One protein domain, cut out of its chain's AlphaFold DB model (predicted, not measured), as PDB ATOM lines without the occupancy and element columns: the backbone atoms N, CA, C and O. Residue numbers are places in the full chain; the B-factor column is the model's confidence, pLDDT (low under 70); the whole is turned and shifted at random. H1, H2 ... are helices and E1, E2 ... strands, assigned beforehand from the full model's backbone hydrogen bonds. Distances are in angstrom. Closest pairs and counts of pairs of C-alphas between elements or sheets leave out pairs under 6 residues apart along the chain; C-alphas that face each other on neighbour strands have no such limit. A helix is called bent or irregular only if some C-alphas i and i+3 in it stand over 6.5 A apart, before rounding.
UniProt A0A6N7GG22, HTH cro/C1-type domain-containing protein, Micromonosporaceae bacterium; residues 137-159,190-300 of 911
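What this domain is: This is residues 137 to 159 and 190 to 300 of the 911 residues of the protein "HTH cro/C1-type domain-containing protein" of Micromonosporaceae bacterium (UniProt A0A6N7GG22). One long helix, H4, runs through the middle of a helical body, with the bent H1 on one side of it, H2 and H5 on the opposite side, and H3 crossing it nearer its start. From that start a long, bent hairpin, E2 and E3, leads away as an arm, and its tip, residues 248 to 253, sticks out. The printed part has 134 residues, with five named helices and three named strands in the order H1 H2 E1 H3 E2 E3 H4 H5; the class is mixed, and the sheet E2 - E3 is antiparallel. It is only just compact, close to loose, with a radius of gyration of the C-alphas of 16.9 A and spans of 49 by 36 by 28 A.

How they stand to each other: H1, residues 137 to 157, was assigned as one helix by its hydrogen bonds but is bent, C-alphas 145 and 148 being 8.4 A apart; its arms H1a, residues 137 to 145, and H1b, residues 148 to 157, are about perpendicular at 88 degrees. H4, residues 262 to 282, is the hub. H1a touches its residues 273 to 281 alone, the closest C-alphas being those of Leu 143 and Ala 277, 5.4 A. H1b only just touches it, with 3 pairs of C-alphas within 8 A, Leu 150 and Ala 277 closest at 7.1 A. H2, residues 204 to 209, touches residues 271 to 275 of H4 alone at a steep tilt of 62 degrees, with C-alphas 209 and 275 closest at 6.8 A. H3, residues 222 to 229, touches residues 263 to 271 of H4 alone, about perpendicular at 76 degrees, with C-alphas 222 and 267 closest at 5.0 A. E2, residues 239 to 249, and E3, residues 252 to 261, form a hairpin; N 242 and O 258 are 2.9 A apart, within hydrogen-bond range. H5, residues 295 to 299, touches residues 272 to 275 of H4 alone, C-alphas 297 and 272 being closest at 6.0 A. Every O i to N i+4 pair is within hydrogen-bond range in H1a, H3 and H5, against 4 of 6 in H1b, 1 of 2 in H2 and 15 of 17 in H4.

Where its parts are: H1a begins at C-alpha 137 (548.449, 601.486, 445.155). E1, residues 212 to 214, pairs with no named strand. E2 is 29.5 A long, E3 28.2 A and H4 29.8 A, ending at C-alpha 282 (558.162, 597.830, 433.767).

The domain as a whole: C-alphas 215 and 250, the farthest apart, are 58.6 A apart. Residues 160 to 189 are not printed; C-alphas 159 and 190 are 31.8 A apart across the cut. The link H4 to H5 is long. Residues 232 to 234 and 284 to 287 have pLDDT under 70.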
ATOM      1  N   ARG A 137     548.777 600.057 444.983       92.06
ATOM      2  CA  ARG A 137     548.449 601.486 445.155       92.06
ATOM      3  C   ARG A 137     549.398 602.381 444.377       92.06
ATOM      4  O   ARG A 137     548.956 603.381 443.820       92.06
ATOM      5  N   ASP A 138     550.677 602.035 444.316       88.50
ATOM      6  CA  ASP A 138     551.666 602.828 443.587       88.50
ATOM      7  C   ASP A 138     551.410 602.806 442.078       88.50
ATOM      8  O   ASP A 138     551.436 603.865 441.446       88.50
ATOM      9  N   VAL A 139     551.028 601.655 441.515       92.25
ATOM     10  CA  VAL A 139     550.572 601.574 440.117       92.25
ATOM     11  C   VAL A 139     549.333 602.444 439.895       92.25
ATOM     12  O   VAL A 139     549.282 603.208 438.931       92.25
ATOM     13  N   ARG A 140     548.346 602.399 440.799       89.56
ATOM     14  CA  ARG A 140     547.131 603.223 440.683       89.56
ATOM     15  C   ARG A 140     547.433 604.724 440.779       89.56
ATOM     16  O   ARG A 140     546.891 605.518 440.010       89.56
ATOM     17  N   ARG A 141     548.340 605.132 441.672       84.69
ATOM     18  CA  ARG A 141     548.826 606.520 441.763       84.69
ATOM     19  C   ARG A 141     549.548 606.943 440.489       84.69
ATOM     20  O   ARG A 141     549.315 608.050 440.010       84.69
ATOM     21  N   TYR A 142     550.388 606.074 439.929       87.00
ATOM     22  CA  TYR A 142     551.069 606.318 438.660       87.00
ATOM     23  C   TYR A 142     550.068 606.481 437.508       87.00
ATOM     24  O   TYR A 142     550.148 607.473 436.782       87.00
ATOM     25  N   LEU A 143     549.080 605.582 437.398       88.25
ATOM     26  CA  LEU A 143     547.982 605.675 436.432       88.25
ATOM     27  C   LEU A 143     547.282 607.033 436.516       88.25
ATOM     28  O   LEU A 143     547.150 607.716 435.504       88.25
ATOM     29  N   ASN A 144     546.873 607.449 437.716       82.00
ATOM     30  CA  ASN A 144     546.148 608.705 437.905       82.00
ATOM     31  C   ASN A 144     547.011 609.932 437.574       82.00
ATOM     32  O   ASN A 144     546.549 610.818 436.863       82.00
ATOM     33  N   ARG A 145     548.283 609.960 437.996       79.25
ATOM     34  CA  ARG A 145     549.201 611.087 437.738       79.25
ATOM     35  C   ARG A 145     549.641 611.206 436.278       79.25
ATOM     36  O   ARG A 145     549.941 612.301 435.814       79.25
ATOM     37  N   ARG A 146     549.744 610.088 435.552       83.44
ATOM     38  CA  ARG A 146     550.291 610.036 434.181       83.44
ATOM     39  C   ARG A 146     549.228 609.772 433.116       83.44
ATOM     40  O   ARG A 146     549.585 609.553 431.959       83.44
ATOM     41  N   ARG A 147     547.939 609.833 433.464       86.19
ATOM     42  CA  ARG A 147     546.819 609.459 432.588       86.19
ATOM     43  C   ARG A 147     546.874 610.085 431.178       86.19
ATOM     44  O   ARG A 147     546.755 609.310 430.231       86.19
ATOM     45  N   PRO A 148     547.162 611.393 430.976       83.19
ATOM     46  CA  PRO A 148     547.295 611.955 429.625       83.19
ATOM     47  C   PRO A 148     548.423 611.319 428.800       83.19
ATOM     48  O   PRO A 148     548.260 611.035 427.615       83.19
ATOM     49  N   ALA A 149     549.581 611.084 429.422       86.44
ATOM     50  CA  ALA A 149     550.732 610.488 428.750       86.44
ATOM     51  C   ALA A 149     550.486 609.007 428.430       86.44
ATOM     52  O   ALA A 149     550.800 608.558 427.330       86.44
ATOM     53  N   LEU A 150     549.868 608.272 429.358       90.94
ATOM     54  CA  LEU A 150     549.481 606.878 429.151       90.94
ATOM     55  C   LEU A 150     548.417 606.747 428.055       90.94
ATOM     56  O   LEU A 150     548.530 605.851 427.229       90.94
ATOM     57  N   GLY A 151     547.454 607.673 427.978       91.44
ATOM     58  CA  GLY A 151     546.484 607.755 426.882       91.44
ATOM     59  C   GLY A 151     547.136 607.969 425.517       91.44
ATOM     60  O   GLY A 151     546.848 607.224 424.581       91.44
ATOM     61  N   ARG A 152     548.080 608.915 425.413       88.25
ATOM     62  CA  ARG A 152     548.870 609.131 424.185       88.25
ATOM     63  C   ARG A 152     549.743 607.935 423.804       88.25
ATOM     64  O   ARG A 152     550.003 607.732 422.627       88.25
ATOM     65  N   GLY A 153     550.199 607.143 424.771       91.25
ATOM     66  CA  GLY A 153     550.857 605.870 424.476       91.25
ATOM     67  C   GLY A 153     549.859 604.830 423.962       91.25
ATOM     68  O   GLY A 153     550.069 604.224 422.915       91.25
ATOM     69  N   ALA A 154     548.742 604.663 424.673       93.88
ATOM     70  CA  ALA A 154     547.762 603.616 424.410       93.88
ATOM     71  C   ALA A 154     547.033 603.799 423.072       93.88
ATOM     72  O   ALA A 154     546.642 602.806 422.462       93.88
ATOM     73  N   VAL A 155     546.878 605.036 422.584       93.31
ATOM     74  CA  VAL A 155     546.312 605.298 421.248       93.31
ATOM     75  C   VAL A 155     547.183 604.717 420.125       93.31
ATOM     76  O   VAL A 155     546.660 604.330 419.082       93.31
ATOM     77  N   GLY A 156     548.491 604.557 420.365       91.75
ATOM     78  CA  GLY A 156     549.432 603.910 419.449       91.75
ATOM     79  C   GLY A 156     549.160 602.420 419.208       91.75
ATOM     80  O   GLY A 156     549.650 601.869 418.227       91.75
ATOM     81  N   LEU A 157     548.351 601.769 420.055       92.19
ATOM     82  CA  LEU A 157     547.929 600.375 419.867       92.19
ATOM     83  C   LEU A 157     546.881 600.203 418.760       92.19
ATOM     84  O   LEU A 157     546.653 599.077 418.313       92.19
ATOM     85  N   TYR A 158     546.238 601.295 418.343       92.94
ATOM     86  CA  TYR A 158     545.136 601.302 417.387       92.94
ATOM     87  C   TYR A 158     545.561 601.962 416.068       92.94
ATOM     88  O   TYR A 158     546.423 602.852 416.084       92.94
ATOM     89  N   PRO A 159     544.974 601.544 414.929       92.19
ATOM     90  CA  PRO A 159     545.310 602.101 413.622       92.19
ATOM     91  C   PRO A 159     544.966 603.592 413.545       92.19
ATOM     92  O   PRO A 159     544.057 604.060 414.234       92.19
ATOM     93  N   TRP A 190     515.443 601.138 423.717       94.88
ATOM     94  CA  TRP A 190     515.579 600.252 424.874       94.88
ATOM     95  C   TRP A 190     515.525 598.787 424.449       94.88
ATOM     96  O   TRP A 190     514.578 598.358 423.785       94.88
ATOM     97  N   ARG A 191     516.503 597.992 424.886       92.19
ATOM     98  CA  ARG A 191     516.544 596.539 424.688       92.19
ATOM     99  C   ARG A 191     516.540 595.835 426.041       92.19
ATOM    100  O   ARG A 191     517.496 595.903 426.806       92.19
ATOM    101  N   ALA A 192     515.448 595.128 426.319       81.88
ATOM    102  CA  ALA A 192     515.329 594.252 427.479       81.88
ATOM    103  C   ALA A 192     515.806 592.830 427.137       81.88
ATOM    104  O   ALA A 192     515.584 592.358 426.022       81.88
ATOM    105  N   GLY A 193     516.416 592.133 428.096       75.19
ATOM    106  CA  GLY A 193     516.837 590.739 427.939       75.19
ATOM    107  C   GLY A 193     518.116 590.416 428.702       75.19
ATOM    108  O   GLY A 193     518.661 591.277 429.393       75.19
ATOM    109  N   ASP A 194     518.585 589.173 428.573       74.06
ATOM    110  CA  ASP A 194     519.929 588.801 429.014       74.06
ATOM    111  C   ASP A 194     520.953 589.445 428.074       74.06
ATOM    112  O   ASP A 194     521.008 589.153 426.880       74.06
ATOM    113  N   LEU A 195     521.727 590.368 428.634       81.81
ATOM    114  CA  LEU A 195     522.785 591.100 427.956       81.81
ATOM    115  C   LEU A 195     524.123 590.662 428.546       81.81
ATOM    116  O   LEU A 195     524.918 591.492 428.975       81.81
ATOM    117  N   SER A 196     524.374 589.361 428.650       81.88
ATOM    118  CA  SER A 196     525.654 588.868 429.155       81.88
ATOM    119  C   SER A 196     526.826 589.394 428.312       81.88
ATOM    120  O   SER A 196     526.776 589.466 427.084       81.88
ATOM    121  N   ALA A 197     527.874 589.845 428.998       88.38
ATOM    122  CA  ALA A 197     529.128 590.272 428.389       88.38
ATOM    123  C   ALA A 197     530.127 589.109 428.388       88.38
ATOM    124  O   ALA A 197     530.135 588.309 429.327       88.38
ATOM    125  N   ARG A 198     530.975 589.023 427.353       90.19
ATOM    126  CA  ARG A 198     532.019 587.985 427.268       90.19
ATOM    127  C   ARG A 198     533.157 588.234 428.258       90.19
ATOM    128  O   ARG A 198     533.643 587.277 428.843       90.19
ATOM    129  N   VAL A 199     533.531 589.499 428.435       93.88
ATOM    130  CA  VAL A 199     534.513 589.977 429.411       93.88
ATOM    131  C   VAL A 199     533.775 590.735 430.513       93.88
ATOM    132  O   VAL A 199     533.075 591.715 430.238       93.88
ATOM    133  N   ARG A 200     533.896 590.262 431.753       91.25
ATOM    134  CA  ARG A 200     533.132 590.722 432.925       91.25
ATOM    135  C   ARG A 200     534.006 591.277 434.041       91.25
ATOM    136  O   ARG A 200     533.471 591.815 435.003       91.25
ATOM    137  N   GLY A 201     535.320 591.108 433.962       92.06
ATOM    138  CA  GLY A 201     536.239 591.522 435.014       92.06
ATOM    139  C   GLY A 201     536.436 590.467 436.113       92.06
ATOM    140  O   GLY A 201     536.773 590.828 437.236       92.06
ATOM    141  N   ASP A 202     536.120 589.188 435.849       93.25
ATOM    142  CA  ASP A 202     536.437 588.028 436.721       93.25
ATOM    143  C   ASP A 202     537.391 587.030 436.052       93.25
ATOM    144  O   ASP A 202     537.624 585.930 436.558       93.25
ATOM    145  N   GLU A 203     537.951 587.402 434.906       94.75
ATOM    146  CA  GLU A 203     538.853 586.557 434.148       94.75
ATOM    147  C   GLU A 203     540.193 586.370 434.887       94.75
ATOM    148  O   GLU A 203     540.638 587.259 435.626       94.75
ATOM    149  N   PRO A 204     540.887 585.234 434.683       93.62
ATOM    150  CA  PRO A 204     542.193 584.978 435.295       93.62
ATOM    151  C   PRO A 204     543.232 586.082 435.042       93.62
ATOM    152  O   PRO A 204     544.089 586.331 435.892       93.62
ATOM    153  N   GLU A 205     543.159 586.746 433.888       94.62
ATOM    154  CA  GLU A 205     543.987 587.885 433.496       94.62
ATOM    155  C   GLU A 205     543.801 589.071 434.448       94.62
ATOM    156  O   GLU A 205     544.793 589.658 434.877       94.62
ATOM    157  N   VAL A 206     542.560 589.365 434.858       92.88
ATOM    158  CA  VAL A 206     542.270 590.385 435.878       92.88
ATOM    159  C   VAL A 206     542.831 589.950 437.219       92.88
ATOM    160  O   VAL A 206     543.491 590.744 437.880       92.88
ATOM    161  N   GLY A 207     542.630 588.683 437.599       90.25
ATOM    162  CA  GLY A 207     543.122 588.131 438.864       90.25
ATOM    163  C   GLY A 207     544.600 588.443 439.103       90.25
ATOM    164  O   GLY A 207     544.956 588.944 440.163       90.25
ATOM    165  N   ARG A 208     545.448 588.280 438.076       88.69
ATOM    166  CA  ARG A 208     546.895 588.569 438.140       88.69
ATOM    167  C   ARG A 208     547.235 590.029 438.456       88.69
ATOM    168  O   ARG A 208     548.305 590.275 439.004       88.69
ATOM    169  N   LEU A 209     546.346 590.970 438.141       92.31
ATOM    170  CA  LEU A 209     546.509 592.403 438.407       92.31
ATOM    171  C   LEU A 209     546.069 592.796 439.824       92.31
ATOM    172  O   LEU A 209     546.411 593.880 440.295       92.31
ATOM    173  N   LEU A 210     545.273 591.962 440.497       95.38
ATOM    174  CA  LEU A 210     544.649 592.317 441.768       95.38
ATOM    175  C   LEU A 210     545.593 592.090 442.954       95.38
ATOM    176  O   LEU A 210     546.379 591.141 442.962       95.38
ATOM    177  N   PRO A 211     545.517 592.924 444.002       95.81
ATOM    178  CA  PRO A 211     546.348 592.734 445.172       95.81
ATOM    179  C   PRO A 211     545.856 591.543 446.004       95.81
ATOM    180  O   PRO A 211     544.705 591.103 445.909       95.81
ATOM    181  N   LEU A 212     546.730 591.029 446.864       93.44
ATOM    182  CA  LEU A 212     546.410 590.010 447.853       93.44
ATOM    183  C   LEU A 212     545.394 590.556 448.860       93.44
ATOM    184  O   LEU A 212     545.578 591.625 449.448       93.44
ATOM    185  N   ARG A 213     544.327 589.789 449.088       89.75
ATOM    186  CA  ARG A 213     543.344 590.031 450.150       89.75
ATOM    187  C   ARG A 213     543.728 589.285 451.426       89.75
ATOM    188  O   ARG A 213     543.616 589.828 452.518       89.75
ATOM    189  N   VAL A 214     544.144 588.030 451.269       86.44
ATOM    190  CA  VAL A 214     544.647 587.134 452.323       86.44
ATOM    191  C   VAL A 214     545.842 586.347 451.762       86.44
ATOM    192  O   VAL A 214     546.076 586.403 450.548       86.44
ATOM    193  N   PRO A 215     546.617 585.616 452.585       83.19
ATOM    194  CA  PRO A 215     547.792 584.901 452.093       83.19
ATOM    195  C   PRO A 215     547.425 583.948 450.948       83.19
ATOM    196  O   PRO A 215     546.520 583.126 451.078       83.19
ATOM    197  N   GLY A 216     548.097 584.104 449.806       84.25
ATOM    198  CA  GLY A 216     547.886 583.277 448.615       84.25
ATOM    199  C   GLY A 216     546.569 583.501 447.860       84.25
ATOM    200  O   GLY A 216     546.312 582.766 446.909       84.25
ATOM    201  N   LYS A 217     545.736 584.485 448.233       90.62
ATOM    202  CA  LYS A 217     544.465 584.765 447.544       90.62
ATOM    203  C   LYS A 217     544.260 586.260 447.285       90.62
ATOM    204  O   LYS A 217     544.223 587.072 448.213       90.62
ATOM    205  N   GLN A 218     544.097 586.601 446.009       93.94
ATOM    206  CA  GLN A 218     543.814 587.955 445.524       93.94
ATOM    207  C   GLN A 218     542.335 588.323 445.712       93.94
ATOM    208  O   GLN A 218     541.511 587.479 446.074       93.94
ATOM    209  N   PHE A 219     541.996 589.599 445.523       93.75
ATOM    210  CA  PHE A 219     540.595 589.999 445.361       93.75
ATOM    211  C   PHE A 219     539.988 589.358 444.105       93.75
ATOM    212  O   PHE A 219     540.706 589.052 443.160       93.75
ATOM    213  N   ASP A 220     538.665 589.182 444.092       91.38
ATOM    214  CA  ASP A 220     537.953 588.570 442.958       91.38
ATOM    215  C   ASP A 220     537.527 589.603 441.890       91.38
ATOM    216  O   ASP A 220     537.145 589.233 440.785       91.38
ATOM    217  N   ARG A 221     537.546 590.901 442.230       93.88
ATOM    218  CA  ARG A 221     537.110 592.029 441.383       93.88
ATOM    219  C   ARG A 221     537.998 593.250 441.602       93.88
ATOM    220  O   ARG A 221     538.437 593.497 442.732       93.88
ATOM    221  N   TYR A 222     538.182 594.065 440.565       94.56
ATOM    222  CA  TYR A 222     538.964 595.303 440.648       94.56
ATOM    223  C   TYR A 222     538.316 596.339 441.571       94.56
ATOM    224  O   TYR A 222     538.971 596.892 442.452       94.56
ATOM    225  N   THR A 223     537.006 596.535 441.459       92.00
ATOM    226  CA  THR A 223     536.217 597.425 442.325       92.00
ATOM    227  C   THR A 223     536.278 597.009 443.795       92.00
ATOM    228  O   THR A 223     536.308 597.862 444.684       92.00
ATOM    229  N   SER A 224     536.375 595.704 444.075       91.81
ATOM    230  CA  SER A 224     536.608 595.204 445.434       91.81
ATOM    231  C   SER A 224     537.997 595.599 445.937       91.81
ATOM    232  O   SER A 224     538.107 596.109 447.048       91.81
ATOM    233  N   ALA A 225     539.044 595.432 445.126       91.56
ATOM    234  CA  ALA A 225     540.387 595.882 445.491       91.56
ATOM    235  C   ALA A 225     540.421 597.395 445.774       91.56
ATOM    236  O   ALA A 225     540.916 597.795 446.823       91.56
ATOM    237  N   VAL A 226     539.807 598.221 444.918       87.12
ATOM    238  CA  VAL A 226     539.677 599.674 445.138       87.12
ATOM    239  C   VAL A 226     539.003 599.967 446.479       87.12
ATOM    240  O   VAL A 226     539.573 600.671 447.304       87.12
ATOM    241  N   ARG A 227     537.831 599.377 446.747       85.50
ATOM    242  CA  ARG A 227     537.075 599.625 447.986       85.50
ATOM    243  C   ARG A 227     537.866 599.301 449.260       85.50
ATOM    244  O   ARG A 227     537.679 599.980 450.263       85.50
ATOM    245  N   TYR A 228     538.684 598.250 449.254       83.75
ATOM    246  CA  TYR A 228     539.384 597.798 450.462       83.75
ATOM    247  C   TYR A 228     540.803 598.346 450.601       83.75
ATOM    248  O   TYR A 228     541.279 598.493 451.724       83.75
ATOM    249  N   VAL A 229     541.485 598.617 449.487       83.25
ATOM    250  CA  VAL A 229     542.905 598.986 449.480       83.25
ATOM    251  C   VAL A 229     543.101 600.487 449.269       83.25
ATOM    252  O   VAL A 229     544.039 601.053 449.825       83.25
ATOM    253  N   ASP A 230     542.235 601.142 448.490       79.25
ATOM    254  CA  ASP A 230     542.380 602.558 448.126       79.25
ATOM    255  C   ASP A 230     541.013 603.250 447.898       79.25
ATOM    256  O   ASP A 230     540.700 603.660 446.772       79.25
ATOM    257  N   PRO A 231     540.150 603.316 448.937       72.94
ATOM    258  CA  PRO A 231     538.769 603.767 448.793       72.94
ATOM    259  C   PRO A 231     538.673 605.270 448.471       72.94
ATOM    260  O   PRO A 231     539.241 606.082 449.208       72.94
ATOM    261  N   PRO A 232     537.911 605.670 447.435       63.06
ATOM    262  CA  PRO A 232     537.540 607.068 447.222       63.06
ATOM    263  C   PRO A 232     536.485 607.541 448.237       63.06
ATOM    264  O   PRO A 232     535.823 606.728 448.884       63.06
ATOM    265  N   SER A 233     536.294 608.862 448.336       56.91
ATOM    266  CA  SER A 233     535.274 609.501 449.188       56.91
ATOM    267  C   SER A 233     533.836 609.143 448.787       56.91
ATOM    268  O   SER A 233     533.006 608.917 449.664       56.91
ATOM    269  N   LEU A 234     533.556 609.049 447.481       63.50
ATOM    270  CA  LEU A 234     532.291 608.583 446.908       63.50
ATOM    271  C   LEU A 234     532.571 607.387 445.981       63.50
ATOM    272  O   LEU A 234     533.302 607.510 444.997       63.50
ATOM    273  N   PHE A 235     532.041 606.209 446.320       73.75
ATOM    274  CA  PHE A 235     532.271 604.972 445.561       73.75
ATOM    275  C   PHE A 235     531.089 604.008 445.677       73.75
ATOM    276  O   PHE A 235     531.076 603.066 446.483       73.75
ATOM    277  N   GLU A 236     530.078 604.265 444.855       78.25
ATOM    278  CA  GLU A 236     528.802 603.561 444.886       78.25
ATOM    279  C   GLU A 236     528.540 602.809 443.587       78.25
ATOM    280  O   GLU A 236     528.881 603.264 442.496       78.25
ATOM    281  N   ASN A 237     527.909 601.639 443.707       86.94
ATOM    282  CA  ASN A 237     527.498 600.878 442.540       86.94
ATOM    283  C   ASN A 237     526.069 601.256 442.144       86.94
ATOM    284  O   ASN A 237     525.105 600.767 442.739       86.94
ATOM    285  N   ARG A 238     525.938 602.128 441.144       85.69
ATOM    286  CA  ARG A 238     524.644 602.624 440.659       85.69
ATOM    287  C   ARG A 238     524.200 601.885 439.394       85.69
ATOM    288  O   ARG A 238     525.052 601.418 438.639       85.69
ATOM    289  N   PRO A 239     522.884 601.756 439.138       90.44
ATOM    290  CA  PRO A 239     522.395 601.359 437.822       90.44
ATOM    291  C   PRO A 239     522.898 602.342 436.764       90.44
ATOM    292  O   PRO A 239     522.939 603.539 437.022       90.44
ATOM    293  N   SER A 240     523.234 601.860 435.574       92.69
ATOM    294  CA  SER A 240     523.712 602.700 434.473       92.69
ATOM    295  C   SER A 240     523.185 602.192 433.134       92.69
ATOM    296  O   SER A 240     522.915 600.994 432.973       92.69
ATOM    297  N   TYR A 241     523.030 603.091 432.163       95.75
ATOM    298  CA  TYR A 241     522.563 602.724 430.830       95.75
ATOM    299  C   TYR A 241     523.729 602.153 430.023       95.75
ATOM    300  O   TYR A 241     524.689 602.847 429.699       95.75
ATOM    301  N   ARG A 242     523.660 600.862 429.696       95.44
ATOM    302  CA  ARG A 242     524.684 600.184 428.895       95.44
ATOM    303  C   ARG A 242     524.409 600.408 427.417       95.44
ATOM    304  O   ARG A 242     523.347 600.012 426.952       95.44
ATOM    305  N   LEU A 243     525.372 600.945 426.681       97.12
ATOM    306  CA  LEU A 243     525.317 601.084 425.230       97.12
ATOM    307  C   LEU A 243     525.469 599.714 424.550       97.12
ATOM    308  O   LEU A 243     526.366 598.940 424.887       97.12
ATOM    309  N   LEU A 244     524.580 599.415 423.603       95.88
ATOM    310  CA  LEU A 244     524.509 598.140 422.881       95.88
ATOM    311  C   LEU A 244     524.671 598.301 421.374       95.88
ATOM    312  O   LEU A 244     525.165 597.380 420.728       95.88
ATOM    313  N   ASP A 245     524.247 599.435 420.820       94.81
ATOM    314  CA  ASP A 245     524.413 599.734 419.402       94.81
ATOM    315  C   ASP A 245     524.492 601.243 419.151       94.81
ATOM    316  O   ASP A 245     523.951 602.044 419.917       94.81
ATOM    317  N   VAL A 246     525.167 601.610 418.063       95.50
ATOM    318  CA  VAL A 246     525.331 602.986 417.583       95.50
ATOM    319  C   VAL A 246     525.125 602.982 416.078       95.50
ATOM    320  O   VAL A 246     525.848 602.296 415.352       95.50
ATOM    321  N   SER A 247     524.178 603.786 415.603       92.44
ATOM    322  CA  SER A 247     523.936 603.961 414.174       92.44
ATOM    323  C   SER A 247     523.649 605.418 413.823       92.44
ATOM    324  O   SER A 247     522.943 606.124 414.541       92.44
ATOM    325  N   TRP A 248     524.187 605.854 412.687       91.06
ATOM    326  CA  TRP A 248     523.952 607.178 412.114       91.06
ATOM    327  C   TRP A 248     523.431 607.009 410.690       91.06
ATOM    328  O   TRP A 248     524.029 606.281 409.896       91.06
ATOM    329  N   GLN A 249     522.321 607.663 410.350       84.25
ATOM    330  CA  GLN A 249     521.743 607.636 409.005       84.25
ATOM    331  C   GLN A 249     521.151 608.999 408.648       84.25
ATOM    332  O   GLN A 249     520.352 609.544 409.400       84.25
ATOM    333  N   GLN A 250     521.519 609.539 407.480       76.81
ATOM    334  CA  GLN A 250     520.880 610.712 406.856       76.81
ATOM    335  C   GLN A 250     520.638 611.911 407.807       76.81
ATOM    336  O   GLN A 250     519.589 612.551 407.765       76.81
ATOM    337  N   GLY A 251     521.609 612.235 408.669       82.38
ATOM    338  CA  GLY A 251     521.506 613.366 409.606       82.38
ATOM    339  C   GLY A 251     520.636 613.110 410.844       82.38
ATOM    340  O   GLY A 251     520.223 614.070 411.499       82.38
ATOM    341  N   ALA A 252     520.366 611.841 411.153       91.19
ATOM    342  CA  ALA A 252     519.769 611.352 412.390       91.19
ATOM    343  C   ALA A 252     520.622 610.216 412.983       91.19
ATOM    344  O   ALA A 252     521.466 609.622 412.302       91.19
ATOM    345  N   GLY A 253     520.414 609.930 414.264       92.94
ATOM    346  CA  GLY A 253     521.137 608.898 414.996       92.94
ATOM    347  C   GLY A 253     520.223 608.014 415.817       92.94
ATOM    348  O   GLY A 253     519.153 608.444 416.240       92.94
ATOM    349  N   ARG A 254     520.672 606.794 416.088       95.56
ATOM    350  CA  ARG A 254     520.033 605.896 417.042       95.56
ATOM    351  C   ARG A 254     521.081 605.218 417.911       95.56
ATOM    352  O   ARG A 254     522.047 604.647 417.398       95.56
ATOM    353  N   LEU A 255     520.847 605.267 419.217       97.06
ATOM    354  CA  LEU A 255     521.648 604.615 420.245       97.06
ATOM    355  C   LEU A 255     520.757 603.625 421.001       97.06
ATOM    356  O   LEU A 255     519.775 604.029 421.625       97.06
ATOM    357  N   ASP A 256     521.072 602.334 420.949       96.69
ATOM    358  CA  ASP A 256     520.315 601.313 421.681       96.69
ATOM    359  C   ASP A 256     521.002 600.994 423.011       96.69
ATOM    360  O   ASP A 256     522.213 600.775 423.064       96.69
ATOM    361  N   PHE A 257     520.217 600.931 424.088       96.88
ATOM    362  CA  PHE A 257     520.694 600.707 425.446       96.88
ATOM    363  C   PHE A 257     520.000 599.538 426.139       96.88
ATOM    364  O   PHE A 257     518.843 599.209 425.872       96.88
ATOM    365  N   GLY A 258     520.718 598.949 427.091       94.38
ATOM    366  CA  GLY A 258     520.182 598.098 428.144       94.38
ATOM    367  C   GLY A 258     520.586 598.618 429.522       94.38
ATOM    368  O   GLY A 258     521.008 599.764 429.674       94.38
ATOM    369  N   LEU A 259     520.490 597.762 430.540       91.69
ATOM    370  CA  LEU A 259     520.887 598.103 431.907       91.69
ATOM    371  C   LEU A 259     522.156 597.349 432.311       91.69
ATOM    372  O   LEU A 259     522.284 596.156 432.038       91.69
ATOM    373  N   ALA A 260     523.053 598.039 433.000       92.75
ATOM    374  CA  ALA A 260     524.167 597.457 433.739       92.75
ATOM    375  C   ALA A 260     524.364 598.236 435.047       92.75
ATOM    376  O   ALA A 260     523.499 599.024 435.445       92.75
ATOM    377  N   THR A 261     525.484 598.012 435.723       91.69
ATOM    378  CA  THR A 261     525.898 598.794 436.884       91.69
ATOM    379  C   THR A 261     527.233 599.491 436.640       91.69
ATOM    380  O   THR A 261     528.029 599.072 435.796       91.69
ATOM    381  N   TYR A 262     527.490 600.564 437.383       89.75
ATOM    382  CA  TYR A 262     528.739 601.316 437.299       89.75
ATOM    383  C   TYR A 262     529.972 600.436 437.577       89.75
ATOM    384  O   TYR A 262     531.006 600.575 436.924       89.75
ATOM    385  N   PHE A 263     529.866 599.471 438.496       93.06
ATOM    386  CA  PHE A 263     530.974 598.563 438.801       93.06
ATOM    387  C   PHE A 263     531.249 597.573 437.670       93.06
ATOM    388  O   PHE A 263     532.418 597.291 437.422       93.06
ATOM    389  N   ASP A 264     530.232 597.148 436.909       93.25
ATOM    390  CA  ASP A 264     530.443 596.301 435.724       93.25
ATOM    391  C   ASP A 264     531.342 596.998 434.681       93.25
ATOM    392  O   ASP A 264     532.129 596.350 433.993       93.25
ATOM    393  N   LYS A 265     531.253 598.336 434.572       93.50
ATOM    394  CA  LYS A 265     532.165 599.153 433.752       93.50
ATOM    395  C   LYS A 265     533.567 599.168 434.355       93.50
ATOM    396  O   LYS A 265     534.535 598.909 433.639       93.50
ATOM    397  N   LEU A 266     533.692 599.522 435.637       92.56
ATOM    398  CA  LEU A 266     534.992 599.720 436.288       92.56
ATOM    399  C   LEU A 266     535.817 598.436 436.397       92.56
ATOM    400  O   LEU A 266     537.033 598.499 436.219       92.56
ATOM    401  N   ASP A 267     535.172 597.293 436.639       95.12
ATOM    402  CA  ASP A 267     535.840 595.993 436.764       95.12
ATOM    403  C   ASP A 267     536.586 595.573 435.489       95.12
ATOM    404  O   ASP A 267     537.517 594.775 435.564       95.12
ATOM    405  N   VAL A 268     536.237 596.161 434.338       95.19
ATOM    406  CA  VAL A 268     536.956 595.984 433.071       95.19
ATOM    407  C   VAL A 268     537.750 597.237 432.699       95.19
ATOM    408  O   VAL A 268     538.964 597.174 432.534       95.19
ATOM    409  N   CYS A 269     537.096 598.394 432.566       95.25
ATOM    410  CA  CYS A 269     537.706 599.581 431.957       95.25
ATOM    411  C   CYS A 269     538.859 600.153 432.792       95.25
ATOM    412  O   CYS A 269     539.909 600.512 432.259       95.25
ATOM    413  N   GLU A 270     538.692 600.221 434.113       93.12
ATOM    414  CA  GLU A 270     539.747 600.748 434.981       93.12
ATOM    415  C   GLU A 270     540.852 599.707 435.204       93.12
ATOM    416  O   GLU A 270     542.025 600.070 435.291       93.12
ATOM    417  N   ALA A 271     540.511 598.412 435.189       96.00
ATOM    418  CA  ALA A 271     541.491 597.328 435.192       96.00
ATOM    419  C   ALA A 271     542.383 597.346 433.933       96.00
ATOM    420  O   ALA A 271     543.589 597.145 434.047       96.00
ATOM    421  N   LEU A 272     541.834 597.670 432.753       96.69
ATOM    422  CA  LEU A 272     542.607 597.870 431.517       96.69
ATOM    423  C   LEU A 272     543.591 599.042 431.624       96.69
ATOM    424  O   LEU A 272     544.735 598.937 431.177       96.69
ATOM    425  N   GLY A 273     543.163 600.151 432.234       95.44
ATOM    426  CA  GLY A 273     544.050 601.278 432.523       95.44
ATOM    427  C   GLY A 273     545.163 600.893 433.500       95.44
ATOM    428  O   GLY A 273     546.323 601.250 433.292       95.44
ATOM    429  N   HIS A 274     544.825 600.121 434.537       96.06
ATOM    430  CA  HIS A 274     545.781 599.615 435.521       96.06
ATOM    431  C   HIS A 274     546.805 598.667 434.891       96.06
ATOM    432  O   HIS A 274     547.996 598.812 435.150       96.06
ATOM    433  N   GLU A 275     546.370 597.733 434.040       96.81
ATOM    434  CA  GLU A 275     547.257 596.831 433.298       96.81
ATOM    435  C   GLU A 275     548.269 597.616 432.463       96.81
ATOM    436  O   GLU A 275     549.474 597.379 432.555       96.81
ATOM    437  N   TYR A 276     547.786 598.594 431.692       96.12
ATOM    438  CA  TYR A 276     548.647 599.423 430.857       96.12
ATOM    439  C   TYR A 276     549.659 600.214 431.697       96.12
ATOM    440  O   TYR A 276     550.837 600.282 431.354       96.12
ATOM    441  N   ALA A 277     549.222 600.781 432.825       95.00
ATOM    442  CA  ALA A 277     550.097 601.484 433.759       95.00
ATOM    443  C   ALA A 277     551.155 600.560 434.382       95.00
ATOM    444  O   ALA A 277     552.329 600.927 434.424       95.00
ATOM    445  N   ALA A 278     550.768 599.359 434.820       94.50
ATOM    446  CA  ALA A 278     551.686 598.365 435.370       94.50
ATOM    447  C   ALA A 278     552.753 597.959 434.343       94.50
ATOM    448  O   ALA A 278     553.943 597.932 434.658       94.50
ATOM    449  N   ALA A 279     552.340 597.705 433.098       94.00
ATOM    450  CA  ALA A 279     553.254 597.373 432.012       94.00
ATOM    451  C   ALA A 279     554.189 598.544 431.662       94.00
ATOM    452  O   ALA A 279     555.369 598.325 431.396       94.00
ATOM    453  N   ALA A 280     553.692 599.785 431.704       92.38
ATOM    454  CA  ALA A 280     554.486 600.980 431.419       92.38
ATOM    455  C   ALA A 280     555.570 601.240 432.477       92.38
ATOM    456  O   ALA A 280     556.660 601.673 432.124       92.38
ATOM    457  N   ILE A 281     555.303 600.941 433.753       89.56
ATOM    458  CA  ILE A 281     556.306 601.037 434.830       89.56
ATOM    459  C   ILE A 281     557.458 600.046 434.601       89.56
ATOM    460  O   ILE A 281     558.604 600.352 434.918       89.56
ATOM    461  N   GLY A 282     557.165 598.866 434.048       73.75
ATOM    462  CA  GLY A 282     558.162 597.830 433.767       73.75
ATOM    463  C   GLY A 282     558.916 597.989 432.440       73.75
ATOM    464  O   GLY A 282     559.858 597.236 432.200       73.75
ATOM    465  N   ALA A 283     558.517 598.920 431.568       74.06
ATOM    466  CA  ALA A 283     559.132 599.114 430.258       74.06
ATOM    467  C   ALA A 283     560.348 600.057 430.349       74.06
ATOM    468  O   ALA A 283     560.227 601.202 430.774       74.06
ATOM    469  N   SER A 284     561.528 599.573 429.948       53.69
ATOM    470  CA  SER A 284     562.798 600.322 430.009       53.69
ATOM    471  C   SER A 284     563.054 601.223 428.792       53.69
ATOM    472  O   SER A 284     563.917 602.094 428.859       53.69
ATOM    473  N   ASP A 285     562.290 601.051 427.708       51.97
ATOM    474  CA  ASP A 285     562.498 601.731 426.429       51.97
ATOM    475  C   ASP A 285     561.284 602.600 426.063       51.97
ATOM    476  O   ASP A 285     560.140 602.192 426.231       51.97
ATOM    477  N   GLY A 286     561.524 603.811 425.548       54.91
ATOM    478  CA  GLY A 286     560.527 604.877 425.341       54.91
ATOM    479  C   GLY A 286     559.386 604.623 424.335       54.91
ATOM    480  O   GLY A 286     558.710 605.578 423.954       54.91
ATOM    481  N   GLY A 287     559.156 603.382 423.897       62.34
ATOM    482  CA  GLY A 287     557.958 602.959 423.166       62.34
ATOM    483  C   GLY A 287     557.017 602.236 424.128       62.34
ATOM    484  O   GLY A 287     557.421 601.252 424.733       62.34
ATOM    485  N   GLY A 288     555.794 602.739 424.322       79.81
ATOM    486  CA  GLY A 288     554.856 602.216 425.328       79.81
ATOM    487  C   GLY A 288     554.549 600.704 425.222       79.81
ATOM    488  O   GLY A 288     554.912 600.066 424.235       79.81
ATOM    489  N   PRO A 289     553.858 600.122 426.224       89.94
ATOM    490  CA  PRO A 289     553.570 598.688 426.288       89.94
ATOM    491  C   PRO A 289     552.968 598.101 425.006       89.94
ATOM    492  O   PRO A 289     552.001 598.634 424.465       89.94
ATOM    493  N   GLY A 290     553.503 596.964 424.556       88.94
ATOM    494  CA  GLY A 290     552.961 596.213 423.421       88.94
ATOM    495  C   GLY A 290     551.890 595.194 423.830       88.94
ATOM    496  O   GLY A 290     551.807 594.793 424.987       88.94
ATOM    497  N   TRP A 291     551.115 594.689 422.860       91.75
ATOM    498  CA  TRP A 291     550.021 593.722 423.083       91.75
ATOM    499  C   TRP A 291     550.409 592.477 423.901       91.75
ATOM    500  O   TRP A 291     549.604 591.976 424.679       91.75
ATOM    501  N   HIS A 292     551.650 591.994 423.778       90.88
ATOM    502  CA  HIS A 292     552.147 590.837 424.536       90.88
ATOM    503  C   HIS A 292     552.253 591.082 426.055       90.88
ATOM    504  O   HIS A 292     552.297 590.123 426.822       90.88
ATOM    505  N   GLN A 293     552.290 592.348 426.485       92.31
ATOM    506  CA  GLN A 293     552.341 592.767 427.892       92.31
ATOM    507  C   GLN A 293     550.951 593.103 428.449       92.31
ATOM    508  O   GLN A 293     550.847 593.459 429.619       92.31
ATOM    509  N   LEU A 294     549.901 593.009 427.624       95.19
ATOM    510  CA  LEU A 294     548.543 593.457 427.944       95.19
ATOM    511  C   LEU A 294     547.517 592.314 427.764       95.19
ATOM    512  O   LEU A 294     546.648 592.397 426.890       95.19
ATOM    513  N   PRO A 295     547.639 591.199 428.512       95.50
ATOM    514  CA  PRO A 295     546.781 590.027 428.343       95.50
ATOM    515  C   PRO A 295     545.288 590.288 428.605       95.50
ATOM    516  O   PRO A 295     544.463 589.753 427.868       95.50
ATOM    517  N   LEU A 296     544.914 591.115 429.590       95.38
ATOM    518  CA  LEU A 296     543.521 591.512 429.821       95.38
ATOM    519  C   LEU A 296     542.996 592.324 428.636       95.38
ATOM    520  O   LEU A 296     541.907 592.048 428.131       95.38
ATOM    521  N   ARG A 297     543.773 593.294 428.143       95.25
ATOM    522  CA  ARG A 297     543.400 594.055 426.945       95.25
ATOM    523  C   ARG A 297     543.248 593.169 425.716       95.25
ATOM    524  O   ARG A 297     542.330 593.394 424.935       95.25
ATOM    525  N   ALA A 298     544.084 592.145 425.563       94.44
ATOM    526  CA  ALA A 298     543.997 591.200 424.454       94.44
ATOM    527  C   ALA A 298     542.691 590.376 424.443       94.44
ATOM    528  O   ALA A 298     542.306 589.876 423.386       94.44
ATOM    529  N   LEU A 299     541.971 590.268 425.572       94.19
ATOM    530  CA  LEU A 299     540.629 589.668 425.605       94.19
ATOM    531  C   LEU A 299     539.580 590.537 424.889       94.19
ATOM    532  O   LEU A 299     538.584 590.020 424.376       94.19
ATOM    533  N   VAL A 300     539.801 591.854 424.823       92.44
ATOM    534  CA  VAL A 300     538.950 592.813 424.108       92.44
ATOM    535  C   VAL A 300     539.532 593.041 422.708       92.44
ATOM    536  O   VAL A 300     540.097 594.089 422.412       92.44
TER     537      VAL A 300